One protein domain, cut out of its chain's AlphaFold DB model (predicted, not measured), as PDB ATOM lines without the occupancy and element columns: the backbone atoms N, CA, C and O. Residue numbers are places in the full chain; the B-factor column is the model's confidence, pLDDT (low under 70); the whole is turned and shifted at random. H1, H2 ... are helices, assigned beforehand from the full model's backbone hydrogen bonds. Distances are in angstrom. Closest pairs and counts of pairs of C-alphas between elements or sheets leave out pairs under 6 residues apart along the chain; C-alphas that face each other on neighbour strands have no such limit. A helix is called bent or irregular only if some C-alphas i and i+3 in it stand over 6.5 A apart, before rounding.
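Overview. This is residues 3 to 193 of the 193 residues of the protein "DUF554 family protein" of Actinobacteria bacterium (UniProt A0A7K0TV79). The domain is a rod of helices in two halves set roughly end to end. In one half H3, H10 and H12 pack together, with the short H1 and H2 near the rod's end; in the other, H4 and H5 make a helical hairpin with H7 and H8 packed on H5, while H9 runs from this half toward the start of H10 and H6 sits near the middle. The printed part has 191 residues with twelve named helices, H1 to H12 in order along it, and no named strand, so the class is all helix. The whole is compact, with a radius of gyration of the C-alphas of 18.4 A, and spans 63 by 30 by 30 A.

Arrangement. H1, residues 3 to 6, touches residues 148 to 152 alone of H10, residues 144 to 165; the closest C-alphas are those of Ala 4 and Ala 152, 5.9 A apart. H2, residues 8 to 12, touches H10 too, closest at the C-alphas of Leu 10 and Tyr 145, 5.6 A. H10 is the hub, touching six other helices. H3, residues 18 to 37, touches H10 at a steep tilt of 56 degrees, the same way, with the C-alphas of Val 23 and Val 153 closest at 5.9 A. H4, residues 39 to 54, forms a helical hairpin with H5, residues 61 to 74, at a shallow tilt of 11 degrees, opposite ways; the C-alphas of Gly 47 and Leu 71 are closest, 5.7 A. H6, residues 77 to 87, touches H9, residues 121 to 141, at a steep tilt of 52 degrees, with the C-alphas of Gly 87 and Gly 135 closest at 4.0 A. H6 and H10 only just touch, with 3 pairs of C-alphas within 8 A, closest at Leu 81 and Gly 154, 7.2 A. H7, residues 93 to 113, has a kink of 28 degrees near residue 107 and touches H5 at a shallow tilt of 20 degrees, opposite ways, closest at the C-alphas of Gly 65 and Leu 113, 4.7 A. H8, residues 116 to 119, touches H5, with the C-alphas of Phe 62 and Gly 116 closest at 4.0 A. H7 and H9 are apart. H11, residues 173 to 176, touches H3, closest at the C-alphas of Gly 34 and Asn 175, 4.2 A. H12, residues 178 to 191, touches H10 at a shallow tilt of 31 degrees, opposite ways, closest at the C-alphas of Gln 146 and Pro 184, 4.5 A. Every O i to N i+4 pair is within hydrogen-bond range in H2, H3, H4, H5, H6, H7, H9 and H10, and 8 of 10 are in H12; H1, H8 and H11 are too short for such a pair.

Along the chain. H1 begins at C-alpha 3, (-98.917, -49.094, 3.534). From first to last C-alpha H3 measures 27.6 A, H4 22.3 A, H5 19.8 A, H6 15.5 A, H7 29.2 A, H9 30.0 A, H10 30.6 A and H12 20.5 A. H10 begins at C-alpha 144, (-98.894, -44.113, -10.577), and H12 ends at C-alpha 191, (-92.558, -53.411, -15.714). H12 is irregular, but only just: C-alphas 181 and 184 are 6.51 A apart.

Size, cuts and confidence. The two C-alphas farthest apart are those of Lys 16 and Gly 58, 63.7 A. The printed part has no cut and no long link, and it ends at residue 193, the chain's last. The mean pLDDT of the printed part is 82.5; residues 3 to 6, 8 to 19, 55 to 60 and 192 to 193 are under 70.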
ATOM      1  N   SER A   3     -97.732 -48.454   4.123       59.00
ATOM      2  CA  SER A   3     -98.917 -49.094   3.534       59.00
ATOM      3  C   SER A   3     -98.895 -49.166   2.002       59.00
ATOM      4  O   SER A   3     -99.558 -50.031   1.439       59.00
ATOM      5  N   ALA A   4     -98.108 -48.318   1.324       59.56
ATOM      6  CA  ALA A   4     -97.959 -48.351  -0.132       59.56
ATOM      7  C   ALA A   4     -97.304 -49.652  -0.627       59.56
ATOM      8  O   ALA A   4     -97.597 -50.091  -1.733       59.56
ATOM      9  N   TYR A   5     -96.484 -50.307   0.205       58.19
ATOM     10  CA  TYR A   5     -95.916 -51.625  -0.101       58.19
ATOM     11  C   TYR A   5     -96.998 -52.701  -0.286       58.19
ATOM     12  O   TYR A   5     -96.824 -53.622  -1.076       58.19
ATOM     13  N   TRP A   6     -98.125 -52.576   0.421       64.06
ATOM     14  CA  TRP A   6     -99.238 -53.530   0.365       64.06
ATOM     15  C   TRP A   6    -100.333 -53.125  -0.637       64.06
ATOM     16  O   TRP A   6    -101.407 -53.733  -0.651       64.06
ATOM     17  N   ASN A   7    -100.096 -52.086  -1.449       70.69
ATOM     18  CA  ASN A   7    -101.079 -51.599  -2.410       70.69
ATOM     19  C   ASN A   7    -101.190 -52.562  -3.606       70.69
ATOM     20  O   ASN A   7    -100.186 -52.895  -4.237       70.69
ATOM     21  N   ARG A   8    -102.420 -52.986  -3.922       65.56
ATOM     22  CA  ARG A   8    -102.709 -53.949  -4.993       65.56
ATOM     23  C   ARG A   8    -102.277 -53.441  -6.364       65.56
ATOM     24  O   ARG A   8    -101.700 -54.215  -7.108       65.56
ATOM     25  N   ASP A   9    -102.388 -52.141  -6.632       65.62
ATOM     26  CA  ASP A   9    -101.943 -51.565  -7.910       65.62
ATOM     27  C   ASP A   9    -100.429 -51.729  -8.151       65.62
ATOM     28  O   ASP A   9     -99.989 -51.880  -9.287       65.62
ATOM     29  N   LEU A  10     -99.617 -51.730  -7.086       59.50
ATOM     30  CA  LEU A  10     -98.164 -51.927  -7.166       59.50
ATOM     31  C   LEU A  10     -97.786 -53.415  -7.252       59.50
ATOM     32  O   LEU A  10     -96.794 -53.769  -7.884       59.50
ATOM     33  N   VAL A  11     -98.553 -54.275  -6.581       64.19
ATOM     34  CA  VAL A  11     -98.327 -55.729  -6.534       64.19
ATOM     35  C   VAL A  11     -98.837 -56.421  -7.799       64.19
ATOM     36  O   VAL A  11     -98.238 -57.401  -8.222       64.19
ATOM     37  N   ASP A  12     -99.899 -55.905  -8.418       64.94
ATOM     38  CA  ASP A  12    -100.514 -56.492  -9.612       64.94
ATOM     39  C   ASP A  12     -99.790 -56.078 -10.906       64.94
ATOM     40  O   ASP A  12     -99.829 -56.813 -11.890       64.94
ATOM     41  N   GLN A  13     -99.093 -54.932 -10.913       63.72
ATOM     42  CA  GLN A  13     -98.309 -54.464 -12.068       63.72
ATOM     43  C   GLN A  13     -96.845 -54.920 -12.083       63.72
ATOM     44  O   GLN A  13     -96.128 -54.631 -13.042       63.72
ATOM     45  N   LEU A  14     -96.396 -55.615 -11.035       59.31
ATOM     46  CA  LEU A  14     -95.050 -56.169 -10.935       59.31
ATOM     47  C   LEU A  14     -95.127 -57.693 -10.732       59.31
ATOM     48  O   LEU A  14     -96.005 -58.168 -10.011       59.31
ATOM     49  N   PRO A  15     -94.207 -58.488 -11.309       54.50
ATOM     50  CA  PRO A  15     -94.152 -59.929 -11.065       54.50
ATOM     51  C   PRO A  15     -94.110 -60.244  -9.559       54.50
ATOM     52  O   PRO A  15     -93.471 -59.526  -8.788       54.50
ATOM     53  N   LYS A  16     -94.761 -61.326  -9.110       53.00
ATOM     54  CA  LYS A  16     -94.837 -61.689  -7.678       53.00
ATOM     55  C   LYS A  16     -93.437 -61.726  -7.035       53.00
ATOM     56  O   LYS A  16     -92.629 -62.589  -7.361       53.00
ATOM     57  N   GLY A  17     -93.165 -60.796  -6.114       59.16
ATOM     58  CA  GLY A  17     -91.873 -60.642  -5.420       59.16
ATOM     59  C   GLY A  17     -90.940 -59.555  -5.982       59.16
ATOM     60  O   GLY A  17     -90.014 -59.134  -5.287       59.16
ATOM     61  N   ALA A  18     -91.204 -59.028  -7.183       65.62
ATOM     62  CA  ALA A  18     -90.400 -57.980  -7.815       65.62
ATOM     63  C   ALA A  18     -90.533 -56.617  -7.116       65.62
ATOM     64  O   ALA A  18     -89.566 -55.865  -7.057       65.62
ATOM     65  N   THR A  19     -91.676 -56.316  -6.495       68.12
ATOM     66  CA  THR A  19     -91.893 -55.065  -5.744       68.12
ATOM     67  C   THR A  19     -90.872 -54.870  -4.621       68.12
ATOM     68  O   THR A  19     -90.285 -53.797  -4.482       68.12
ATOM     69  N   MET A  20     -90.612 -55.920  -3.835       70.62
ATOM     70  CA  MET A  20     -89.627 -55.870  -2.752       70.62
ATOM     71  C   MET A  20     -88.206 -55.749  -3.306       70.62
ATOM     72  O   MET A  20     -87.404 -54.985  -2.772       70.62
ATOM     73  N   LEU A  21     -87.913 -56.450  -4.406       78.75
ATOM     74  CA  LEU A  21     -86.628 -56.359  -5.096       78.75
ATOM     75  C   LEU A  21     -86.374 -54.935  -5.599       78.75
ATOM     76  O   LEU A  21     -85.319 -54.392  -5.301       78.75
ATOM     77  N   VAL A  22     -87.334 -54.287  -6.266       80.19
ATOM     78  CA  VAL A  22     -87.193 -52.903  -6.761       80.19
ATOM     79  C   VAL A  22     -86.858 -51.940  -5.619       80.19
ATOM     80  O   VAL A  22     -85.912 -51.157  -5.724       80.19
ATOM     81  N   VAL A  23     -87.571 -52.032  -4.493       82.88
ATOM     82  CA  VAL A  23     -87.333 -51.169  -3.326       82.88
ATOM     83  C   VAL A  23     -85.957 -51.440  -2.709       82.88
ATOM     84  O   VAL A  23     -85.193 -50.506  -2.479       82.88
ATOM     85  N   VAL A  24     -85.589 -52.704  -2.490       85.50
ATOM     86  CA  VAL A  24     -84.293 -53.061  -1.891       85.50
ATOM     87  C   VAL A  24     -83.132 -52.699  -2.818       85.50
ATOM     88  O   VAL A  24     -82.162 -52.096  -2.364       85.50
ATOM     89  N   PHE A  25     -83.227 -52.992  -4.116       87.38
ATOM     90  CA  PHE A  25     -82.191 -52.641  -5.089       87.38
ATOM     91  C   PHE A  25     -82.056 -51.130  -5.261       87.38
ATOM     92  O   PHE A  25     -80.930 -50.640  -5.321       87.38
ATOM     93  N   SER A  26     -83.160 -50.374  -5.273       87.69
ATOM     94  CA  SER A  26     -83.093 -48.907  -5.317       87.69
ATOM     95  C   SER A  26     -82.371 -48.337  -4.093       87.69
ATOM     96  O   SER A  26     -81.514 -47.469  -4.245       87.69
ATOM     97  N   LEU A  27     -82.636 -48.875  -2.897       87.69
ATOM     98  CA  LEU A  27     -81.948 -48.488  -1.667       87.69
ATOM     99  C   LEU A  27     -80.472 -48.882  -1.687       87.69
ATOM    100  O   LEU A  27     -79.634 -48.060  -1.334       87.69
ATOM    101  N   LEU A  28     -80.134 -50.101  -2.113       90.44
ATOM    102  CA  LEU A  28     -78.750 -50.578  -2.171       90.44
ATOM    103  C   LEU A  28     -77.914 -49.784  -3.178       90.44
ATOM    104  O   LEU A  28     -76.847 -49.280  -2.830       90.44
ATOM    105  N   LEU A  29     -78.402 -49.638  -4.412       91.00
ATOM    106  CA  LEU A  29     -77.711 -48.881  -5.457       91.00
ATOM    107  C   LEU A  29     -77.669 -47.391  -5.116       91.00
ATOM    108  O   LEU A  29     -76.633 -46.751  -5.276       91.00
ATOM    109  N   GLY A  30     -78.764 -46.851  -4.579       88.56
ATOM    110  CA  GLY A  30     -78.834 -45.470  -4.121       88.56
ATOM    111  C   GLY A  30     -77.855 -45.185  -2.987       88.56
ATOM    112  O   GLY A  30     -77.162 -44.173  -3.036       88.56
ATOM    113  N   ALA A  31     -77.729 -46.098  -2.021       89.19
ATOM    114  CA  ALA A  31     -76.744 -46.015  -0.947       89.19
ATOM    115  C   ALA A  31     -75.313 -46.089  -1.477       89.19
ATOM    116  O   ALA A  31     -74.466 -45.310  -1.053       89.19
ATOM    117  N   LEU A  32     -75.035 -47.001  -2.414       91.56
ATOM    118  CA  LEU A  32     -73.712 -47.137  -3.021       91.56
ATOM    119  C   LEU A  32     -73.311 -45.843  -3.744       91.56
ATOM    120  O   LEU A  32     -72.226 -45.304  -3.517       91.56
ATOM    121  N   ILE A  33     -74.210 -45.304  -4.570       91.44
ATOM    122  CA  ILE A  33     -73.985 -44.065  -5.321       91.44
ATOM    123  C   ILE A  33     -73.871 -42.869  -4.369       91.44
ATOM    124  O   ILE A  33     -72.920 -42.097  -4.452       91.44
ATOM    125  N   GLY A  34     -74.785 -42.707  -3.415       87.81
ATOM    126  CA  GLY A  34     -74.743 -41.549  -2.527       87.81
ATOM    127  C   GLY A  34     -73.592 -41.591  -1.522       87.81
ATOM    128  O   GLY A  34     -73.012 -40.545  -1.228       87.81
ATOM    129  N   ASN A  35     -73.188 -42.777  -1.057       89.62
ATOM    130  CA  ASN A  35     -72.014 -42.936  -0.201       89.62
ATOM    131  C   ASN A  35     -70.709 -42.672  -0.965       89.62
ATOM    132  O   ASN A  35     -69.826 -42.000  -0.438       89.62
ATOM    133  N   THR A  36     -70.590 -43.127  -2.218       90.81
ATOM    134  CA  THR A  36     -69.416 -42.812  -3.060       90.81
ATOM    135  C   THR A  36     -69.340 -41.323  -3.402       90.81
ATOM    136  O   THR A  36     -68.259 -40.736  -3.374       90.81
ATOM    137  N   MET A  37     -70.482 -40.673  -3.642       88.06
ATOM    138  CA  MET A  37     -70.557 -39.225  -3.867       88.06
ATOM    139  C   MET A  37     -70.382 -38.392  -2.588       88.06
ATOM    140  O   MET A  37     -70.111 -37.190  -2.689       88.06
ATOM    141  N   ARG A  38     -70.516 -39.012  -1.407       87.50
ATOM    142  CA  ARG A  38     -70.470 -38.368  -0.083       87.50
ATOM    143  C   ARG A  38     -71.411 -37.159  -0.010       87.50
ATOM    144  O   ARG A  38     -70.993 -36.053   0.329       87.50
ATOM    145  N   ILE A  39     -72.670 -37.357  -0.411       85.12
ATOM    146  CA  ILE A  39     -73.669 -36.284  -0.560       85.12
ATOM    147  C   ILE A  39     -73.863 -35.525   0.752       85.12
ATOM    148  O   ILE A  39     -73.836 -34.296   0.754       85.12
ATOM    149  N   GLU A  40     -74.016 -36.250   1.857       83.94
ATOM    150  CA  GLU A  40     -74.215 -35.659   3.179       83.94
ATOM    151  C   GLU A  40     -73.015 -34.800   3.591       83.94
ATOM    152  O   GLU A  40     -73.184 -33.615   3.871       83.94
ATOM    153  N   ASP A  41     -71.796 -35.336   3.473       86.38
ATOM    154  CA  ASP A  41     -70.569 -34.590   3.773       86.38
ATOM    155  C   ASP A  41     -70.429 -33.343   2.890       86.38
ATOM    156  O   ASP A  41     -69.927 -32.309   3.328       86.38
ATOM    157  N   ARG A  42     -70.835 -33.409   1.617       85.75
ATOM    158  CA  ARG A  42     -70.803 -32.247   0.715       85.75
ATOM    159  C   ARG A  42     -71.811 -31.186   1.130       85.75
ATOM    160  O   ARG A  42     -71.462 -30.010   1.084       85.75
ATOM    161  N   LEU A  43     -73.015 -31.585   1.533       81.12
ATOM    162  CA  LEU A  43     -74.031 -30.674   2.055       81.12
ATOM    163  C   LEU A  43     -73.541 -29.981   3.335       81.12
ATOM    164  O   LEU A  43     -73.614 -28.757   3.434       81.12
ATOM    165  N   GLU A  44     -72.964 -30.736   4.271       82.44
ATOM    166  CA  GLU A  44     -72.390 -30.192   5.509       82.44
ATOM    167  C   GLU A  44     -71.206 -29.251   5.230       82.44
ATOM    168  O   GLU A  44     -71.136 -28.134   5.754       82.44
ATOM    169  N   ASN A  45     -70.291 -29.655   4.344       85.50
ATOM    170  CA  ASN A  45     -69.150 -28.833   3.940       85.50
ATOM    171  C   ASN A  45     -69.581 -27.569   3.186       85.50
ATOM    172  O   ASN A  45     -68.950 -26.521   3.315       85.50
ATOM    173  N   PHE A  46     -70.644 -27.641   2.386       83.06
ATOM    174  CA  PHE A  46     -71.208 -26.476   1.714       83.06
ATOM    175  C   PHE A  46     -71.791 -25.494   2.732       83.06
ATOM    176  O   PHE A  46     -71.484 -24.304   2.665       83.06
ATOM    177  N   GLY A  47     -72.533 -25.994   3.723       78.56
ATOM    178  CA  GLY A  47     -73.055 -25.186   4.823       78.56
ATOM    179  C   GLY A  47     -71.978 -24.482   5.620       78.56
ATOM    180  O   GLY A  47     -72.041 -23.274   5.817       78.56
ATOM    181  N   THR A  48     -70.950 -25.215   6.036       80.19
ATOM    182  CA  THR A  48     -69.837 -24.635   6.799       80.19
ATOM    183  C   THR A  48     -69.038 -23.624   5.976       80.19
ATOM    184  O   THR A  48     -68.701 -22.560   6.493       80.19
ATOM    185  N   LYS A  49     -68.793 -23.880   4.683       82.69
ATOM    186  CA  LYS A  49     -68.121 -22.923   3.785       82.69
ATOM    187  C   LYS A  49     -68.938 -21.656   3.557       82.69
ATOM    188  O   LYS A  49     -68.370 -20.570   3.633       82.69
ATOM    189  N   LEU A  50     -70.241 -21.771   3.283       77.19
ATOM    190  CA  LEU A  50     -71.109 -20.602   3.128       77.19
ATOM    191  C   LEU A  50     -71.196 -19.827   4.437       77.19
ATOM    192  O   LEU A  50     -70.983 -18.619   4.430       77.19
ATOM    193  N   ARG A  51     -71.403 -20.515   5.564       75.62
ATOM    194  CA  ARG A  51     -71.428 -19.881   6.883       75.62
ATOM    195  C   ARG A  51     -70.145 -19.099   7.130       75.62
ATOM    196  O   ARG A  51     -70.231 -17.928   7.445       75.62
ATOM    197  N   ASN A  52     -68.974 -19.695   6.917       78.06
ATOM    198  CA  ASN A  52     -67.695 -19.020   7.153       78.06
ATOM    199  C   ASN A  52     -67.416 -17.881   6.159       78.06
ATOM    200  O   ASN A  52     -66.712 -16.937   6.498       78.06
ATOM    201  N   LYS A  53     -67.942 -17.965   4.930       76.19
ATOM    202  CA  LYS A  53     -67.789 -16.914   3.915       76.19
ATOM    203  C   LYS A  53     -68.703 -15.718   4.175       76.19
ATOM    204  O   LYS A  53     -68.331 -14.602   3.843       76.19
ATOM    205  N   PHE A  54     -69.895 -15.944   4.709       70.19
ATOM    206  CA  PHE A  54     -70.861 -14.878   4.963       70.19
ATOM    207  C   PHE A  54     -70.782 -14.353   6.403       70.19
ATOM    208  O   PHE A  54     -70.961 -13.168   6.606       70.19
ATOM    209  N   ALA A  55     -70.398 -15.171   7.385       66.44
ATOM    210  CA  ALA A  55     -70.093 -14.726   8.744       66.44
ATOM    211  C   ALA A  55     -68.656 -14.171   8.821       66.44
ATOM    212  O   ALA A  55     -67.754 -14.796   9.384       66.44
ATOM    213  N   HIS A  56     -68.410 -13.007   8.214       58.84
ATOM    214  CA  HIS A  56     -67.152 -12.290   8.429       58.84
ATOM    215  C   HIS A  56     -67.108 -11.711   9.853       58.84
ATOM    216  O   HIS A  56     -68.099 -11.187  10.360       58.84
ATOM    217  N   LYS A  57     -65.929 -11.767  10.495       48.94
ATOM    218  CA  LYS A  57     -65.664 -11.134  11.800       48.94
ATOM    219  C   LYS A  57     -65.828  -9.612  11.678       48.94
ATOM    220  O   LYS A  57     -64.881  -8.930  11.298       48.94
ATOM    221  N   GLY A  58     -67.021  -9.100  11.978       54.84
ATOM    222  CA  GLY A  58     -67.341  -7.669  11.941       54.84
ATOM    223  C   GLY A  58     -68.765  -7.319  11.494       54.84
ATOM    224  O   GLY A  58     -69.138  -6.153  11.592       54.84
ATOM    225  N   GLU A  59     -69.566  -8.276  11.016       57.88
ATOM    226  CA  GLU A  59     -70.965  -8.016  10.651       57.88
ATOM    227  C   GLU A  59     -71.918  -8.031  11.857       57.88
ATOM    228  O   GLU A  59     -71.661  -8.665  12.877       57.88
ATOM    229  N   SER A  60     -73.037  -7.307  11.740       67.69
ATOM    230  CA  SER A  60     -74.065  -7.239  12.786       67.69
ATOM    231  C   SER A  60     -74.622  -8.630  13.130       67.69
ATOM    232  O   SER A  60     -74.832  -9.440  12.224       67.69
ATOM    233  N   ASN A  61     -74.972  -8.861  14.405       74.38
ATOM    234  CA  ASN A  61     -75.630 -10.093  14.889       74.38
ATOM    235  C   ASN A  61     -76.819 -10.537  14.011       74.38
ATOM    236  O   ASN A  61     -77.117 -11.725  13.913       74.38
ATOM    237  N   PHE A  62     -77.476  -9.591  13.328       79.75
ATOM    238  CA  PHE A  62     -78.532  -9.876  12.362       79.75
ATOM    239  C   PHE A  62     -78.062 -10.754  11.192       79.75
ATOM    240  O   PHE A  62     -78.724 -11.741  10.882       79.75
ATOM    241  N   VAL A  63     -76.938 -10.425  10.543       81.50
ATOM    242  CA  VAL A  63     -76.465 -11.169   9.361       81.50
ATOM    243  C   VAL A  63     -75.965 -12.551   9.769       81.50
ATOM    244  O   VAL A  63     -76.297 -13.542   9.122       81.50
ATOM    245  N   GLU A  64     -75.261 -12.639  10.899       81.38
ATOM    246  CA  GLU A  64     -74.813 -13.918  11.447       81.38
ATOM    247  C   GLU A  64     -75.995 -14.837  11.792       81.38
ATOM    248  O   GLU A  64     -75.991 -16.017  11.420       81.38
ATOM    249  N   GLY A  65     -77.026 -14.294  12.449       82.88
ATOM    250  CA  GLY A  65     -78.260 -15.006  12.774       82.88
ATOM    251  C   GLY A  65     -79.032 -15.465  11.541       82.88
ATOM    252  O   GLY A  65     -79.440 -16.623  11.474       82.88
ATOM    253  N   PHE A  66     -79.175 -14.585  10.547       85.25
ATOM    254  CA  PHE A  66     -79.818 -14.884   9.268       85.25
ATOM    255  C   PHE A  66     -79.115 -16.035   8.544       85.25
ATOM    256  O   PHE A  66     -79.721 -17.077   8.304       85.25
ATOM    257  N   VAL A  67     -77.819 -15.889   8.261       83.19
ATOM    258  CA  VAL A  67     -77.039 -16.866   7.490       83.19
ATOM    259  C   VAL A  67     -76.981 -18.212   8.207       83.19
ATOM    260  O   VAL A  67     -77.190 -19.255   7.583       83.19
ATOM    261  N   SER A  68     -76.708 -18.211   9.516       83.25
ATOM    262  CA  SER A  68     -76.560 -19.450  10.284       83.25
ATOM    263  C   SER A  68     -77.871 -20.231  10.338       83.25
ATOM    264  O   SER A  68     -77.873 -21.426  10.040       83.25
ATOM    265  N   ALA A  69     -78.987 -19.565  10.652       85.38
ATOM    266  CA  ALA A  69     -80.293 -20.213  10.696       85.38
ATOM    267  C   ALA A  69     -80.719 -20.726   9.313       85.38
ATOM    268  O   ALA A  69     -81.133 -21.876   9.193       85.38
ATOM    269  N   SER A  70     -80.532 -19.936   8.249       84.25
ATOM    270  CA  SER A  70     -80.883 -20.344   6.883       84.25
ATOM    271  C   SER A  70     -80.154 -21.597   6.431       84.25
ATOM    272  O   SER A  70     -80.766 -22.498   5.862       84.25
ATOM    273  N   LEU A  71     -78.849 -21.671   6.690       82.31
ATOM    274  CA  LEU A  71     -78.048 -22.825   6.297       82.31
ATOM    275  C   LEU A  71     -78.428 -24.055   7.118       82.31
ATOM    276  O   LEU A  71     -78.630 -25.118   6.544       82.31
ATOM    277  N   ILE A  72     -78.584 -23.921   8.436       82.44
ATOM    278  CA  ILE A  72     -78.938 -25.054   9.302       82.44
ATOM    279  C   ILE A  72     -80.337 -25.588   8.967       82.44
ATOM    280  O   ILE A  72     -80.534 -26.800   8.917       82.44
ATOM    281  N   PHE A  73     -81.303 -24.711   8.689       87.12
ATOM    282  CA  PHE A  73     -82.656 -25.128   8.327       87.12
ATOM    283  C   PHE A  73     -82.737 -25.709   6.910       87.12
ATOM    284  O   PHE A  73     -83.485 -26.664   6.700       87.12
ATOM    285  N   ALA A  74     -81.966 -25.202   5.945       84.25
ATOM    286  CA  ALA A  74     -81.981 -25.720   4.575       84.25
ATOM    287  C   ALA A  74     -81.194 -27.035   4.417       84.25
ATOM    288  O   ALA A  74     -81.566 -27.894   3.613       84.25
ATOM    289  N   ILE A  75     -80.114 -27.215   5.182       78.81
ATOM    290  CA  ILE A  75     -79.206 -28.361   5.070       78.81
ATOM    291  C   ILE A  75     -79.766 -29.515   5.893       78.81
ATOM    292  O   ILE A  75     -79.383 -29.776   7.029       78.81
ATOM    293  N   GLY A  76     -80.723 -30.218   5.300       83.00
ATOM    294  CA  GLY A  76     -81.271 -31.430   5.881       83.00
ATOM    295  C   GLY A  76     -81.832 -32.353   4.806       83.00
ATOM    296  O   GLY A  76     -82.537 -31.884   3.911       83.00
ATOM    297  N   PRO A  77     -81.604 -33.675   4.905       83.31
ATOM    298  CA  PRO A  77     -82.210 -34.629   3.980       83.31
ATOM    299  C   PRO A  77     -83.744 -34.585   4.033       83.31
ATOM    300  O   PRO A  77     -84.392 -34.783   3.010       83.31
ATOM    301  N   LEU A  78     -84.321 -34.236   5.192       86.94
ATOM    302  CA  LEU A  78     -85.760 -33.998   5.350       86.94
ATOM    303  C   LEU A  78     -86.286 -32.823   4.519       86.94
ATOM    304  O   LEU A  78     -87.429 -32.878   4.085       86.94
ATOM    305  N   ALA A  79     -85.488 -31.769   4.306       88.62
ATOM    306  CA  ALA A  79     -85.921 -30.627   3.503       88.62
ATOM    307  C   ALA A  79     -86.114 -31.048   2.042       88.62
ATOM    308  O   ALA A  79     -87.122 -30.723   1.433       88.62
ATOM    309  N   ILE A  80     -85.175 -31.835   1.512       88.44
ATOM    310  CA  ILE A  80     -85.221 -32.330   0.134       88.44
ATOM    311  C   ILE A  80     -86.333 -33.373  -0.016       88.44
ATOM    312  O   ILE A  80     -87.204 -33.233  -0.872       88.44
ATOM    313  N   LEU A  81     -86.327 -34.408   0.833       87.50
ATOM    314  CA  LEU A  81     -87.288 -35.508   0.743       87.50
ATOM    315  C   LEU A  81     -88.725 -35.037   0.971       87.50
ATOM    316  O   LEU A  81     -89.628 -35.427   0.231       87.50
ATOM    317  N   GLY A  82     -88.926 -34.193   1.983       88.25
ATOM    318  CA  GLY A  82     -90.232 -33.647   2.303       88.25
ATOM    319  C   GLY A  82     -90.775 -32.782   1.177       88.25
ATOM    320  O   GLY A  82     -91.910 -33.000   0.774       88.25
ATOM    321  N   SER A  83     -89.975 -31.858   0.632       90.38
ATOM    322  CA  SER A  83     -90.424 -30.972  -0.449       90.38
ATOM    323  C   SER A  83     -90.750 -31.736  -1.731       90.38
ATOM    324  O   SER A  83     -91.762 -31.460  -2.365       90.38
ATOM    325  N   ILE A  84     -89.953 -32.748  -2.096       89.06
ATOM    326  CA  ILE A  84     -90.256 -33.596  -3.260       89.06
ATOM    327  C   ILE A  84     -91.560 -34.378  -3.041       89.06
ATOM    328  O   ILE A  84     -92.408 -34.403  -3.930       89.06
ATOM    329  N   SER A  85     -91.740 -34.986  -1.861       87.31
ATOM    330  CA  SER A  85     -92.957 -35.739  -1.513       87.31
ATOM    331  C   SER A  85     -94.209 -34.857  -1.489       87.31
ATOM    332  O   SER A  85     -95.280 -35.286  -1.915       87.31
ATOM    333  N   ASP A  86     -94.078 -33.628  -0.997       89.25
ATOM    334  CA  ASP A  86     -95.138 -32.622  -1.012       89.25
ATOM    335  C   ASP A  86     -95.507 -32.236  -2.452       89.25
ATOM    336  O   ASP A  86     -96.664 -32.341  -2.850       89.25
ATOM    337  N   GLY A  87     -94.509 -31.930  -3.290       85.88
ATOM    338  CA  GLY A  87     -94.724 -31.601  -4.702       85.88
ATOM    339  C   GLY A  87     -95.391 -32.723  -5.501       85.88
ATOM    340  O   GLY A  87     -96.236 -32.463  -6.354       85.88
ATOM    341  N   MET A  88     -95.066 -33.982  -5.198       84.75
ATOM    342  CA  MET A  88     -95.690 -35.155  -5.817       84.75
ATOM    343  C   MET A  88     -97.086 -35.486  -5.251       84.75
ATOM    344  O   MET A  88     -97.694 -36.459  -5.690       84.75
ATOM    345  N   ASN A  89     -97.601 -34.718  -4.283       81.12
ATOM    346  CA  ASN A  89     -98.828 -35.006  -3.523       81.12
ATOM    347  C   ASN A  89     -98.823 -36.380  -2.819       81.12
ATOM    348  O   ASN A  89     -99.873 -36.959  -2.543       81.12
ATOM    349  N   THR A  90     -97.641 -36.914  -2.493       76.31
ATOM    350  CA  THR A  90     -97.489 -38.225  -1.836       76.31
ATOM    351  C   THR A  90     -97.466 -38.143  -0.311       76.31
ATOM    352  O   THR A  90     -97.501 -39.175   0.363       76.31
ATOM    353  N   GLY A  91     -97.424 -36.928   0.248       76.06
ATOM    354  CA  GLY A  91     -97.630 -36.675   1.674       76.06
ATOM    355  C   GLY A  91     -96.783 -35.531   2.232       76.06
ATOM    356  O   GLY A  91     -95.620 -35.368   1.859       76.06
ATOM    357  N   ILE A  92     -97.374 -34.799   3.181       84.19
ATOM    358  CA  ILE A  92     -96.816 -33.599   3.835       84.19
ATOM    359  C   ILE A  92     -96.167 -33.879   5.197       84.19
ATOM    360  O   ILE A  92     -95.519 -33.003   5.770       84.19
ATOM    361  N   ASP A  93     -96.311 -35.101   5.715       84.12
ATOM    362  CA  ASP A  93     -95.910 -35.482   7.078       84.12
ATOM    363  C   ASP A  93     -94.447 -35.134   7.387       84.12
ATOM    364  O   ASP A  93     -94.098 -34.721   8.493       84.12
ATOM    365  N   GLN A  94     -93.578 -35.259   6.385       85.69
ATOM    366  CA  GLN A  94     -92.149 -34.984   6.526       85.69
ATOM    367  C   GLN A  94     -91.864 -33.490   6.685       85.69
ATOM    368  O   GLN A  94     -91.001 -33.101   7.473       85.69
ATOM    369  N   LEU A  95     -92.599 -32.660   5.939       87.19
ATOM    370  CA  LEU A  95     -92.512 -31.206   6.015       87.19
ATOM    371  C   LEU A  95     -93.065 -30.706   7.349       87.19
ATOM    372  O   LEU A  95     -92.482 -29.804   7.945       87.19
ATOM    373  N   ILE A  96     -94.135 -31.329   7.852       88.25
ATOM    374  CA  ILE A  96     -94.683 -31.040   9.181       88.25
ATOM    375  C   ILE A  96     -93.640 -31.358  10.253       88.25
ATOM    376  O   ILE A  96     -93.307 -30.486  11.057       88.25
ATOM    377  N   LEU A  97     -93.062 -32.565  10.221       87.44
ATOM    378  CA  LEU A  97     -92.027 -32.976  11.171       87.44
ATOM    379  C   LEU A  97     -90.832 -32.011  11.154       87.44
ATOM    380  O   LEU A  97     -90.379 -31.560  12.205       87.44
ATOM    381  N   LYS A  98     -90.352 -31.654   9.957       88.81
ATOM    382  CA  LYS A  98     -89.294 -30.655   9.752       88.81
ATOM    383  C   LYS A  98     -89.673 -29.306  10.366       88.81
ATOM    384  O   LYS A  98     -88.892 -28.759  11.135       88.81
ATOM    385  N   SER A  99     -90.862 -28.795  10.062       90.50
ATOM    386  CA  SER A  99     -91.308 -27.468  10.502       90.50
ATOM    387  C   SER A  99     -91.432 -27.384  12.022       90.50
ATOM    388  O   SER A  99     -91.068 -26.371  12.612       90.50
ATOM    389  N   THR A 100     -91.875 -28.461  12.681       91.31
ATOM    390  CA  THR A 100     -91.878 -28.536  14.148       91.31
ATOM    391  C   THR A 100     -90.460 -28.442  14.718       91.31
ATOM    392  O   THR A 100     -90.232 -27.689  15.661       91.31
ATOM    393  N   LEU A 101     -89.492 -29.160  14.141       89.38
ATOM    394  CA  LEU A 101     -88.093 -29.103  14.583       89.38
ATOM    395  C   LEU A 101     -87.473 -27.718  14.353       89.38
ATOM    396  O   LEU A 101     -86.825 -27.181  15.253       89.38
ATOM    397  N   ASP A 102     -87.709 -27.131  13.180       90.81
ATOM    398  CA  ASP A 102     -87.218 -25.798  12.834       90.81
ATOM    399  C   ASP A 102     -87.828 -24.725  13.740       90.81
ATOM    400  O   ASP A 102     -87.122 -23.806  14.134       90.81
ATOM    401  N   PHE A 103     -89.095 -24.856  14.148       91.38
ATOM    402  CA  PHE A 103     -89.734 -23.937  15.094       91.38
ATOM    403  C   PHE A 103     -88.998 -23.891  16.442       91.38
ATOM    404  O   PHE A 103     -88.639 -22.814  16.926       91.38
ATOM    405  N   PHE A 104     -88.709 -25.054  17.035       91.88
ATOM    406  CA  PHE A 104     -87.957 -25.113  18.292       91.88
ATOM    407  C   PHE A 104     -86.517 -24.616  18.127       91.88
ATOM    408  O   PHE A 104     -86.015 -23.878  18.979       91.88
ATOM    409  N   ALA A 105     -85.861 -24.969  17.021       88.88
ATOM    410  CA  ALA A 105     -84.511 -24.504  16.730       88.88
ATOM    411  C   ALA A 105     -84.458 -22.984  16.492       88.88
ATOM    412  O   ALA A 105     -83.543 -22.321  16.976       88.88
ATOM    413  N   ALA A 106     -85.456 -22.408  15.819       90.62
ATOM    414  CA  ALA A 106     -85.564 -20.974  15.571       90.62
ATOM    415  C   ALA A 106     -85.737 -20.180  16.864       90.62
ATOM    416  O   ALA A 106     -85.110 -19.137  17.002       90.62
ATOM    417  N   MET A 107     -86.503 -20.681  17.840       91.00
ATOM    418  CA  MET A 107     -86.587 -20.044  19.160       91.00
ATOM    419  C   MET A 107     -85.223 -20.011  19.868       91.00
ATOM    420  O   MET A 107     -84.814 -18.967  20.373       91.00
ATOM    421  N   ALA A 108     -84.491 -21.130  19.862       90.81
ATOM    422  CA  ALA A 108     -83.166 -21.213  20.480       90.81
ATOM    423  C   ALA A 108     -82.128 -20.318  19.774       90.81
ATOM    424  O   ALA A 108     -81.341 -19.626  20.426       90.81
ATOM    425  N   PHE A 109     -82.143 -20.284  18.439       86.50
ATOM    426  CA  PHE A 109     -81.268 -19.403  17.671       86.50
ATOM    427  C   PHE A 109     -81.662 -17.935  17.808       86.50
ATOM    428  O   PHE A 109     -80.782 -17.089  17.903       86.50
ATOM    429  N   ALA A 110     -82.950 -17.597  17.873       89.25
ATOM    430  CA  ALA A 110     -83.387 -16.214  18.048       89.25
ATOM    431  C   ALA A 110     -82.974 -15.659  19.421       89.25
ATOM    432  O   ALA A 110     -82.592 -14.496  19.519       89.25
ATOM    433  N   ALA A 111     -82.972 -16.494  20.465       90.00
ATOM    434  CA  ALA A 111     -82.490 -16.107  21.791       90.00
ATOM    435  C   ALA A 111     -80.977 -15.815  21.833       90.00
ATOM    436  O   ALA A 111     -80.526 -15.055  22.685       90.00
ATOM    437  N   THR A 112     -80.193 -16.409  20.927       86.00
ATOM    438  CA  THR A 112     -78.721 -16.299  20.914       86.00
ATOM    439  C   THR A 112     -78.193 -15.326  19.858       86.00
ATOM    440  O   THR A 112     -77.256 -14.583  20.128       86.00
ATOM    441  N   LEU A 113     -78.806 -15.305  18.674       81.94
ATOM    442  CA  LEU A 113     -78.379 -14.547  17.491       81.94
ATOM    443  C   LEU A 113     -79.342 -13.394  17.144       81.94
ATOM    444  O   LEU A 113     -79.074 -12.593  16.249       81.94
ATOM    445  N   GLY A 114     -80.462 -13.276  17.862       84.81
ATOM    446  CA  GLY A 114     -81.418 -12.181  17.722       84.81
ATOM    447  C   GLY A 114     -82.372 -12.316  16.533       84.81
ATOM    448  O   GLY A 114     -82.608 -13.393  15.985       84.81
ATOM    449  N   TRP A 115     -82.944 -11.179  16.123       83.75
ATOM    450  CA  TRP A 115     -84.029 -11.113  15.133       83.75
ATOM    451  C   TRP A 115     -83.633 -11.571  13.717       83.75
ATOM    452  O   TRP A 115     -84.503 -11.884  12.905       83.75
ATOM    453  N   GLY A 116     -82.331 -11.674  13.417       83.06
ATOM    454  CA  GLY A 116     -81.826 -12.168  12.127       83.06
ATOM    455  C   GLY A 116     -82.355 -13.551  11.744       83.06
ATOM    456  O   GLY A 116     -82.561 -13.837  10.567       83.06
ATOM    457  N   VAL A 117     -82.683 -14.382  12.735       87.00
ATOM    458  CA  VAL A 117     -83.244 -15.723  12.527       87.00
ATOM    459  C   VAL A 117     -84.603 -15.685  11.827       87.00
ATOM    460  O   VAL A 117     -84.874 -16.551  11.001       87.00
ATOM    461  N   ALA A 118     -85.440 -14.672  12.067       87.44
ATOM    462  CA  ALA A 118     -86.745 -14.567  11.407       87.44
ATOM    463  C   ALA A 118     -86.607 -14.387   9.885       87.44
ATOM    464  O   ALA A 118     -87.379 -14.954   9.111       87.44
ATOM    465  N   ALA A 119     -85.573 -13.666   9.439       87.06
ATOM    466  CA  ALA A 119     -85.296 -13.480   8.018       87.06
ATOM    467  C   ALA A 119     -84.887 -14.791   7.320       87.06
ATOM    468  O   ALA A 119     -84.998 -14.892   6.097       87.06
ATOM    469  N   SER A 120     -84.473 -15.823   8.072       88.56
ATOM    470  CA  SER A 120     -84.046 -17.105   7.502       88.56
ATOM    471  C   SER A 120     -85.157 -17.874   6.786       88.56
ATOM    472  O   SER A 120     -84.860 -18.696   5.917       88.56
ATOM    473  N   ALA A 121     -86.421 -17.554   7.079       88.12
ATOM    474  CA  ALA A 121     -87.581 -18.122   6.403       88.12
ATOM    475  C   ALA A 121     -87.567 -17.861   4.886       88.12
ATOM    476  O   ALA A 121     -88.041 -18.697   4.123       88.12
ATOM    477  N   ILE A 122     -86.981 -16.743   4.432       89.25
ATOM    478  CA  ILE A 122     -86.922 -16.376   3.009       89.25
ATOM    479  C   ILE A 122     -86.082 -17.385   2.202       89.25
ATOM    480  O   ILE A 122     -86.629 -18.032   1.309       89.25
ATOM    481  N   PRO A 123     -84.774 -17.574   2.476       87.19
ATOM    482  CA  PRO A 123     -83.958 -18.518   1.713       87.19
ATOM    483  C   PRO A 123     -84.385 -19.975   1.916       87.19
ATOM    484  O   PRO A 123     -84.300 -20.755   0.970       87.19
ATOM    485  N   VAL A 124     -84.878 -20.346   3.104       90.44
ATOM    486  CA  VAL A 124     -85.413 -21.697   3.348       90.44
ATOM    487  C   VAL A 124     -86.657 -21.936   2.495       90.44
ATOM    488  O   VAL A 124     -86.739 -22.964   1.830       90.44
ATOM    489  N   GLY A 125     -87.570 -20.964   2.443       90.12
ATOM    490  CA  GLY A 125     -88.765 -21.021   1.607       90.12
ATOM    491  C   GLY A 125     -88.432 -21.124   0.121       90.12
ATOM    492  O   GLY A 125     -88.988 -21.975  -0.563       90.12
ATOM    493  N   ILE A 126     -87.471 -20.337  -0.378       91.56
ATOM    494  CA  ILE A 126     -87.007 -20.428  -1.776       91.56
ATOM    495  C   ILE A 126     -86.430 -21.820  -2.070       91.56
ATOM    496  O   ILE A 126     -86.755 -22.426  -3.091       91.56
ATOM    497  N   TYR A 127     -85.590 -22.340  -1.172       90.50
ATOM    498  CA  TYR A 127     -84.972 -23.654  -1.327       90.50
ATOM    499  C   TYR A 127     -86.006 -24.786  -1.325       90.50
ATOM    500  O   TYR A 127     -85.971 -25.659  -2.191       90.50
ATOM    501  N   GLN A 128     -86.950 -24.766  -0.384       91.19
ATOM    502  CA  GLN A 128     -88.020 -25.762  -0.305       91.19
ATOM    503  C   GLN A 128     -88.958 -25.669  -1.505       91.19
ATOM    504  O   GLN A 128     -89.276 -26.693  -2.101       91.19
ATOM    505  N   PHE A 129     -89.339 -24.457  -1.911       92.50
ATOM    506  CA  PHE A 129     -90.197 -24.242  -3.072       92.50
ATOM    507  C   PHE A 129     -89.565 -24.771  -4.362       92.50
ATOM    508  O   PHE A 129     -90.247 -25.401  -5.165       92.50
ATOM    509  N   PHE A 130     -88.253 -24.585  -4.542       92.94
ATOM    510  CA  PHE A 130     -87.520 -25.161  -5.670       92.94
ATOM    511  C   PHE A 130     -87.657 -26.693  -5.723       92.94
ATOM    512  O   PHE A 130     -87.975 -27.252  -6.773       92.94
ATOM    513  N   TRP A 131     -87.485 -27.374  -4.589       91.06
ATOM    514  CA  TRP A 131     -87.653 -28.829  -4.514       91.06
ATOM    515  C   TRP A 131     -89.108 -29.276  -4.679       91.06
ATOM    516  O   TRP A 131     -89.356 -30.281  -5.344       91.06
ATOM    517  N   THR A 132     -90.068 -28.527  -4.139       90.81
ATOM    518  CA  THR A 132     -91.501 -28.791  -4.323       90.81
ATOM    519  C   THR A 132     -91.905 -28.648  -5.791       90.81
ATOM    520  O   THR A 132     -92.635 -29.490  -6.308       90.81
ATOM    521  N   ALA A 133     -91.369 -27.658  -6.512       91.94
ATOM    522  CA  ALA A 133     -91.605 -27.499  -7.947       91.94
ATOM    523  C   ALA A 133     -91.048 -28.680  -8.767       91.94
ATOM    524  O   ALA A 133     -91.719 -29.166  -9.679       91.94
ATOM    525  N   ILE A 134     -89.860 -29.188  -8.412       90.25
ATOM    526  CA  ILE A 134     -89.315 -30.422  -9.005       90.25
ATOM    527  C   ILE A 134     -90.248 -31.606  -8.719       90.25
ATOM    528  O   ILE A 134     -90.558 -32.366  -9.632       90.25
ATOM    529  N   GLY A 135     -90.725 -31.747  -7.479       87.88
ATOM    530  CA  GLY A 135     -91.683 -32.786  -7.099       87.88
ATOM    531  C   GLY A 135     -92.976 -32.727  -7.916       87.88
ATOM    532  O   GLY A 135     -93.438 -33.756  -8.401       87.88
ATOM    533  N   LEU A 136     -93.511 -31.529  -8.155       89.50
ATOM    534  CA  LEU A 136     -94.710 -31.326  -8.973       89.50
ATOM    535  C   LEU A 136     -94.493 -31.786 -10.418       89.50
ATOM    536  O   LEU A 136     -95.323 -32.508 -10.971       89.50
ATOM    537  N   PHE A 137     -93.357 -31.428 -11.018       88.75
ATOM    538  CA  PHE A 137     -93.006 -31.870 -12.368       88.75
ATOM    539  C   PHE A 137     -92.829 -33.393 -12.449       88.75
ATOM    540  O   PHE A 137     -93.324 -34.027 -13.380       88.75
ATOM    541  N   LEU A 138     -92.183 -33.998 -11.447       85.56
ATOM    542  CA  LEU A 138     -92.049 -35.452 -11.345       85.56
ATOM    543  C   LEU A 138     -93.417 -36.133 -11.213       85.56
ATOM    544  O   LEU A 138     -93.680 -37.097 -11.923       85.56
ATOM    545  N   GLY A 139     -94.313 -35.610 -10.373       82.81
ATOM    546  CA  GLY A 139     -95.670 -36.138 -10.213       82.81
ATOM    547  C   GLY A 139     -96.522 -36.054 -11.485       82.81
ATOM    548  O   GLY A 139     -97.389 -36.897 -11.687       82.81
ATOM    549  N   ALA A 140     -96.260 -35.081 -12.362       83.94
ATOM    550  CA  ALA A 140     -96.968 -34.936 -13.635       83.94
ATOM    551  C   ALA A 140     -96.468 -35.891 -14.737       83.94
ATOM    552  O   ALA A 140     -97.222 -36.213 -15.653       83.94
ATOM    553  N   ILE A 141     -95.203 -36.318 -14.676       86.19
ATOM    554  CA  ILE A 141     -94.567 -37.152 -15.713       86.19
ATOM    555  C   ILE A 141     -94.598 -38.636 -15.352       86.19
ATOM    556  O   ILE A 141     -94.679 -39.489 -16.236       86.19
ATOM    557  N   LEU A 142     -94.488 -38.955 -14.064       84.12
ATOM    558  CA  LEU A 142     -94.358 -40.326 -13.593       84.12
ATOM    559  C   LEU A 142     -95.717 -41.030 -13.533       84.12
ATOM    560  O   LEU A 142     -96.729 -40.463 -13.128       84.12
ATOM    561  N   ALA A 143     -95.725 -42.314 -13.886       84.38
ATOM    562  CA  ALA A 143     -96.909 -43.155 -13.752       84.38
ATOM    563  C   ALA A 143     -97.198 -43.493 -12.276       84.38
ATOM    564  O   ALA A 143     -96.289 -43.537 -11.444       84.38
ATOM    565  N   SER A 144     -98.454 -43.828 -11.957       81.44
ATOM    566  CA  SER A 144     -98.894 -44.113 -10.577       81.44
ATOM    567  C   SER A 144     -98.032 -45.175  -9.867       81.44
ATOM    568  O   SER A 144     -97.625 -44.989  -8.721       81.44
ATOM    569  N   TYR A 145     -97.636 -46.249 -10.565       79.25
ATOM    570  CA  TYR A 145     -96.773 -47.293  -9.995       79.25
ATOM    571  C   TYR A 145     -95.350 -46.795  -9.663       79.25
ATOM    572  O   TYR A 145     -94.751 -47.235  -8.680       79.25
ATOM    573  N   GLN A 146     -94.809 -45.845 -10.435       83.06
ATOM    574  CA  GLN A 146     -93.489 -45.245 -10.200       83.06
ATOM    575  C   GLN A 146     -93.523 -44.319  -8.980       83.06
ATOM    576  O   GLN A 146     -92.625 -44.359  -8.138       83.06
ATOM    577  N   ILE A 147     -94.600 -43.540  -8.848       83.94
ATOM    578  CA  ILE A 147     -94.864 -42.684  -7.685       83.94
ATOM    579  C   ILE A 147     -95.002 -43.535  -6.413       83.94
ATOM    580  O   ILE A 147     -94.431 -43.203  -5.371       83.94
ATOM    581  N   LEU A 148     -95.706 -44.668  -6.493       83.25
ATOM    582  CA  LEU A 148     -95.828 -45.620  -5.387       83.25
ATOM    583  C   LEU A 148     -94.471 -46.225  -4.997       83.25
ATOM    584  O   LEU A 148     -94.164 -46.292  -3.805       83.25
ATOM    585  N   ALA A 149     -93.628 -46.596  -5.966       83.75
ATOM    586  CA  ALA A 149     -92.272 -47.078  -5.699       83.75
ATOM    587  C   ALA A 149     -91.409 -46.009  -4.999       83.75
ATOM    588  O   ALA A 149     -90.755 -46.301  -3.995       83.75
ATOM    589  N   MET A 150     -91.463 -44.754  -5.461       86.56
ATOM    590  CA  MET A 150     -90.785 -43.625  -4.809       86.56
ATOM    591  C   MET A 150     -91.291 -43.387  -3.391       86.56
ATOM    592  O   MET A 150     -90.496 -43.151  -2.485       86.56
ATOM    593  N   THR A 151     -92.602 -43.490  -3.180       85.44
ATOM    594  CA  THR A 151     -93.230 -43.308  -1.868       85.44
ATOM    595  C   THR A 151     -92.842 -44.428  -0.904       85.44
ATOM    596  O   THR A 151     -92.595 -44.170   0.275       85.44
ATOM    597  N   ALA A 152     -92.744 -45.669  -1.386       85.69
ATOM    598  CA  ALA A 152     -92.287 -46.804  -0.590       85.69
ATOM    599  C   ALA A 152     -90.826 -46.619  -0.147       85.69
ATOM    600  O   ALA A 152     -90.519 -46.742   1.040       85.69
ATOM    601  N   VAL A 153     -89.945 -46.243  -1.079       88.06
ATOM    602  CA  VAL A 153     -88.538 -45.931  -0.788       88.06
ATOM    603  C   VAL A 153     -88.447 -44.752   0.180       88.06
ATOM    604  O   VAL A 153     -87.849 -44.886   1.248       88.06
ATOM    605  N   GLY A 154     -89.124 -43.642  -0.115       87.12
ATOM    606  CA  GLY A 154     -89.201 -42.457   0.742       87.12
ATOM    607  C   GLY A 154     -89.701 -42.763   2.157       87.12
ATOM    608  O   GLY A 154     -89.159 -42.243   3.126       87.12
ATOM    609  N   GLY A 155     -90.665 -43.676   2.302       86.06
ATOM    610  CA  GLY A 155     -91.131 -44.169   3.598       86.06
ATOM    611  C   GLY A 155     -90.048 -44.889   4.408       86.06
ATOM    612  O   GLY A 155     -89.975 -44.718   5.624       86.06
ATOM    613  N   ILE A 156     -89.171 -45.653   3.756       88.75
ATOM    614  CA  ILE A 156     -88.030 -46.306   4.416       88.75
ATOM    615  C   ILE A 156     -86.963 -45.274   4.797       88.75
ATOM    616  O   ILE A 156     -86.418 -45.333   5.901       88.75
ATOM    617  N   LEU A 157     -86.697 -44.291   3.930       88.69
ATOM    618  CA  LEU A 157     -85.823 -43.166   4.272       88.69
ATOM    619  C   LEU A 157     -86.347 -42.418   5.506       88.69
ATOM    620  O   LEU A 157     -85.569 -42.148   6.418       88.69
ATOM    621  N   LEU A 158     -87.656 -42.157   5.583       87.50
ATOM    622  CA  LEU A 158     -88.298 -41.536   6.745       87.50
ATOM    623  C   LEU A 158     -88.057 -42.304   8.045       87.50
ATOM    624  O   LEU A 158     -87.771 -41.681   9.067       87.50
ATOM    625  N   LEU A 159     -88.111 -43.639   8.020       87.88
ATOM    626  CA  LEU A 159     -87.747 -44.449   9.185       87.88
ATOM    627  C   LEU A 159     -86.285 -44.221   9.590       87.88
ATOM    628  O   LEU A 159     -85.991 -44.068  10.775       87.88
ATOM    629  N   GLY A 160     -85.372 -44.137   8.620       87.81
ATOM    630  CA  GLY A 160     -83.970 -43.806   8.877       87.81
ATOM    631  C   GLY A 160     -83.795 -42.438   9.546       87.81
ATOM    632  O   GLY A 160     -82.990 -42.291  10.466       87.81
ATOM    633  N   ILE A 161     -84.592 -41.449   9.139       86.44
ATOM    634  CA  ILE A 161     -84.596 -40.113   9.747       86.44
ATOM    635  C   ILE A 161     -85.173 -40.178  11.161       86.44
ATOM    636  O   ILE A 161     -84.585 -39.606  12.075       86.44
ATOM    637  N   ALA A 162     -86.276 -40.896  11.372       86.62
ATOM    638  CA  ALA A 162     -86.864 -41.068  12.697       86.62
ATOM    639  C   ALA A 162     -85.855 -41.684  13.683       86.62
ATOM    640  O   ALA A 162     -85.677 -41.166  14.785       86.62
ATOM    641  N   LEU A 163     -85.112 -42.719  13.270       89.19
ATOM    642  CA  LEU A 163     -84.044 -43.321  14.082       89.19
ATOM    643  C   LEU A 163     -82.912 -42.337  14.409       89.19
ATOM    644  O   LEU A 163     -82.377 -42.365  15.522       89.19
ATOM    645  N   ARG A 164     -82.569 -41.463  13.458       84.44
ATOM    646  CA  ARG A 164     -81.577 -40.399  13.648       84.44
ATOM    647  C   ARG A 164     -82.063 -39.350  14.648       84.44
ATOM    648  O   ARG A 164     -81.308 -38.977  15.543       84.44
ATOM    649  N   LEU A 165     -83.314 -38.904  14.527       83.69
ATOM    650  CA  LEU A 165     -83.927 -37.910  15.418       83.69
ATOM    651  C   LEU A 165     -84.071 -38.431  16.849       83.69
ATOM    652  O   LEU A 165     -83.762 -37.712  17.795       83.69
ATOM    653  N   LEU A 166     -84.448 -39.703  17.006       87.06
ATOM    654  CA  LEU A 166     -84.490 -40.387  18.302       87.06
ATOM    655  C   LEU A 166     -83.093 -40.681  18.877       87.06
ATOM    656  O   LEU A 166     -82.988 -41.238  19.966       87.06
ATOM    657  N   LYS A 167     -82.018 -40.334  18.154       85.12
ATOM    658  CA  LYS A 167     -80.617 -40.610  18.510       85.12
ATOM    659  C   LYS A 167     -80.322 -42.091  18.789       85.12
ATOM    660  O   LYS A 167     -79.339 -42.401  19.451       85.12
ATOM    661  N   ILE A 168     -81.129 -43.007  18.248       91.06
ATOM    662  CA  ILE A 168     -80.919 -44.456  18.389       91.06
ATOM    663  C   ILE A 168     -79.777 -44.900  17.473       91.06
ATOM    664  O   ILE A 168     -78.874 -45.619  17.895       91.06
ATOM    665  N   LYS A 169     -79.800 -44.460  16.207       86.38
ATOM    666  CA  LYS A 169     -78.750 -44.764  15.229       86.38
ATOM    667  C   LYS A 169     -78.539 -43.595  14.278       86.38
ATOM    668  O   LYS A 169     -79.483 -43.112  13.660       86.38
ATOM    669  N   GLN A 170     -77.286 -43.177  14.130       81.19
ATOM    670  CA  GLN A 170     -76.898 -42.186  13.131       81.19
ATOM    671  C   GLN A 170     -76.829 -42.872  11.766       81.19
ATOM    672  O   GLN A 170     -75.939 -43.681  11.506       81.19
ATOM    673  N   ILE A 171     -77.812 -42.588  10.918       84.38
ATOM    674  CA  ILE A 171     -77.847 -43.041   9.528       84.38
ATOM    675  C   ILE A 171     -77.663 -41.805   8.653       84.38
ATOM    676  O   ILE A 171     -78.373 -40.810   8.827       84.38
ATOM    677  N   ALA A 172     -76.721 -41.879   7.713       85.88
ATOM    678  CA  ALA A 172     -76.476 -40.826   6.734       85.88
ATOM    679  C   ALA A 172     -77.575 -40.837   5.659       85.88
ATOM    680  O   ALA A 172     -77.380 -41.297   4.532       85.88
ATOM    681  N   VAL A 173     -78.781 -40.405   6.037       86.44
ATOM    682  CA  VAL A 173     -79.957 -40.440   5.160       86.44
ATOM    683  C   VAL A 173     -79.756 -39.568   3.916       86.44
ATOM    684  O   VAL A 173     -80.301 -39.888   2.863       86.44
ATOM    685  N   GLY A 174     -78.915 -38.528   3.980       85.62
ATOM    686  CA  GLY A 174     -78.559 -37.730   2.804       85.62
ATOM    687  C   GLY A 174     -77.906 -38.562   1.699       85.62
ATOM    688  O   GLY A 174     -78.192 -38.362   0.521       85.62
ATOM    689  N   ASN A 175     -77.114 -39.569   2.072       89.69
ATOM    690  CA  ASN A 175     -76.482 -40.490   1.125       89.69
ATOM    691  C   ASN A 175     -77.462 -41.521   0.543       89.69
ATOM    692  O   ASN A 175     -77.129 -42.200  -0.418       89.69
ATOM    693  N   LEU A 176     -78.666 -41.649   1.097       89.62
ATOM    694  CA  LEU A 176     -79.704 -42.535   0.569       89.62
ATOM    695  C   LEU A 176     -80.635 -41.816  -0.416       89.62
ATOM    696  O   LEU A 176     -81.399 -42.481  -1.108       89.62
ATOM    697  N   LEU A 177     -80.567 -40.482  -0.525       87.31
ATOM    698  CA  LEU A 177     -81.427 -39.698  -1.421       87.31
ATOM    699  C   LEU A 177     -81.407 -40.161  -2.894       87.31
ATOM    700  O   LEU A 177     -82.479 -40.179  -3.503       87.31
ATOM    701  N   PRO A 178     -80.274 -40.607  -3.482       88.19
ATOM    702  CA  PRO A 178     -80.273 -41.125  -4.851       88.19
ATOM    703  C   PRO A 178     -81.201 -42.328  -5.061       88.19
ATOM    704  O   PRO A 178     -81.674 -42.536  -6.175       88.19
ATOM    705  N   ALA A 179     -81.524 -43.088  -4.006       89.00
ATOM    706  CA  ALA A 179     -82.453 -44.215  -4.090       89.00
ATOM    707  C   ALA A 179     -83.841 -43.796  -4.599       89.00
ATOM    708  O   ALA A 179     -84.479 -44.544  -5.333       89.00
ATOM    709  N   ILE A 180     -84.289 -42.584  -4.262       87.19
ATOM    710  CA  ILE A 180     -85.600 -42.059  -4.672       87.19
ATOM    711  C   ILE A 180     -85.633 -41.797  -6.175       87.19
ATOM    712  O   ILE A 180     -86.638 -42.073  -6.816       87.19
ATOM    713  N   ALA A 181     -84.529 -41.313  -6.749       87.06
ATOM    714  CA  ALA A 181     -84.412 -41.106  -8.190       87.06
ATOM    715  C   ALA A 181     -84.266 -42.430  -8.961       87.06
ATOM    716  O   ALA A 181     -84.708 -42.535 -10.102       87.06
ATOM    717  N   LEU A 182     -83.678 -43.459  -8.338       86.62
ATOM    718  CA  LEU A 182     -83.537 -44.793  -8.935       86.62
ATOM    719  C   LEU A 182     -84.822 -45.624  -8.867       86.62
ATOM    720  O   LEU A 182     -85.047 -46.460  -9.740       86.62
ATOM    721  N   ALA A 183     -85.669 -45.401  -7.862       84.94
ATOM    722  CA  ALA A 183     -86.934 -46.108  -7.684       84.94
ATOM    723  C   ALA A 183     -87.850 -46.100  -8.931       84.94
ATOM    724  O   ALA A 183     -88.257 -47.185  -9.348       84.94
ATOM    725  N   PRO A 184     -88.151 -44.954  -9.581       84.88
ATOM    726  CA  PRO A 184     -89.012 -44.932 -10.762       84.88
ATOM    727  C   PRO A 184     -88.346 -45.596 -11.976       84.88
ATOM    728  O   PRO A 184     -89.027 -46.263 -12.752       84.88
ATOM    729  N   LEU A 185     -87.019 -45.478 -12.116       84.94
ATOM    730  CA  LEU A 185     -86.255 -46.099 -13.206       84.94
ATOM    731  C   LEU A 185     -86.267 -47.628 -13.104       84.94
ATOM    732  O   LEU A 185     -86.511 -48.318 -14.093       84.94
ATOM    733  N   LEU A 186     -86.041 -48.162 -11.903       81.38
ATOM    734  CA  LEU A 186     -86.083 -49.602 -11.655       81.38
ATOM    735  C   LEU A 186     -87.505 -50.155 -11.752       81.38
ATOM    736  O   LEU A 186     -87.682 -51.263 -12.248       81.38
ATOM    737  N   ALA A 187     -88.514 -49.388 -11.332       79.50
ATOM    738  CA  ALA A 187     -89.912 -49.768 -11.513       79.50
ATOM    739  C   ALA A 187     -90.288 -49.849 -13.002       79.50
ATOM    740  O   ALA A 187     -90.978 -50.780 -13.399       79.50
ATOM    741  N   LEU A 188     -89.807 -48.914 -13.830       82.38
ATOM    742  CA  LEU A 188     -90.010 -48.949 -15.281       82.38
ATOM    743  C   LEU A 188     -89.356 -50.192 -15.896       82.38
ATOM    744  O   LEU A 188     -90.012 -50.920 -16.635       82.38
ATOM    745  N   LEU A 189     -88.094 -50.469 -15.553       79.62
ATOM    746  CA  LEU A 189     -87.390 -51.663 -16.030       79.62
ATOM    747  C   LEU A 189     -88.108 -52.949 -15.614       79.62
ATOM    748  O   LEU A 189     -88.291 -53.831 -16.441       79.62
ATOM    749  N   ALA A 190     -88.555 -53.045 -14.362       75.00
ATOM    750  CA  ALA A 190     -89.267 -54.218 -13.863       75.00
ATOM    751  C   ALA A 190     -90.668 -54.396 -14.470       75.00
ATOM    752  O   ALA A 190     -91.177 -55.505 -14.451       75.00
ATOM    753  N   HIS A 191     -91.285 -53.333 -14.996       72.75
ATOM    754  CA  HIS A 191     -92.558 -53.411 -15.714       72.75
ATOM    755  C   HIS A 191     -92.395 -53.890 -17.168       72.75
ATOM    756  O   HIS A 191     -93.345 -54.379 -17.769       72.75
ATOM    757  N   GLN A 192     -91.202 -53.734 -17.755       68.94
ATOM    758  CA  GLN A 192     -90.910 -54.209 -19.113       68.94
ATOM    759  C   GLN A 192     -90.634 -55.721 -19.191       68.94
ATOM    760  O   GLN A 192     -90.617 -56.263 -20.297       68.94
ATOM    761  N   PHE A 193     -90.405 -56.378 -18.050       56.19
ATOM    762  CA  PHE A 193     -90.146 -57.817 -17.919       56.19
ATOM    763  C   PHE A 193     -91.339 -58.538 -17.290       56.19
ATOM    764  O   PHE A 193     -91.601 -59.686 -17.715       56.19
TER     765      PHE A 193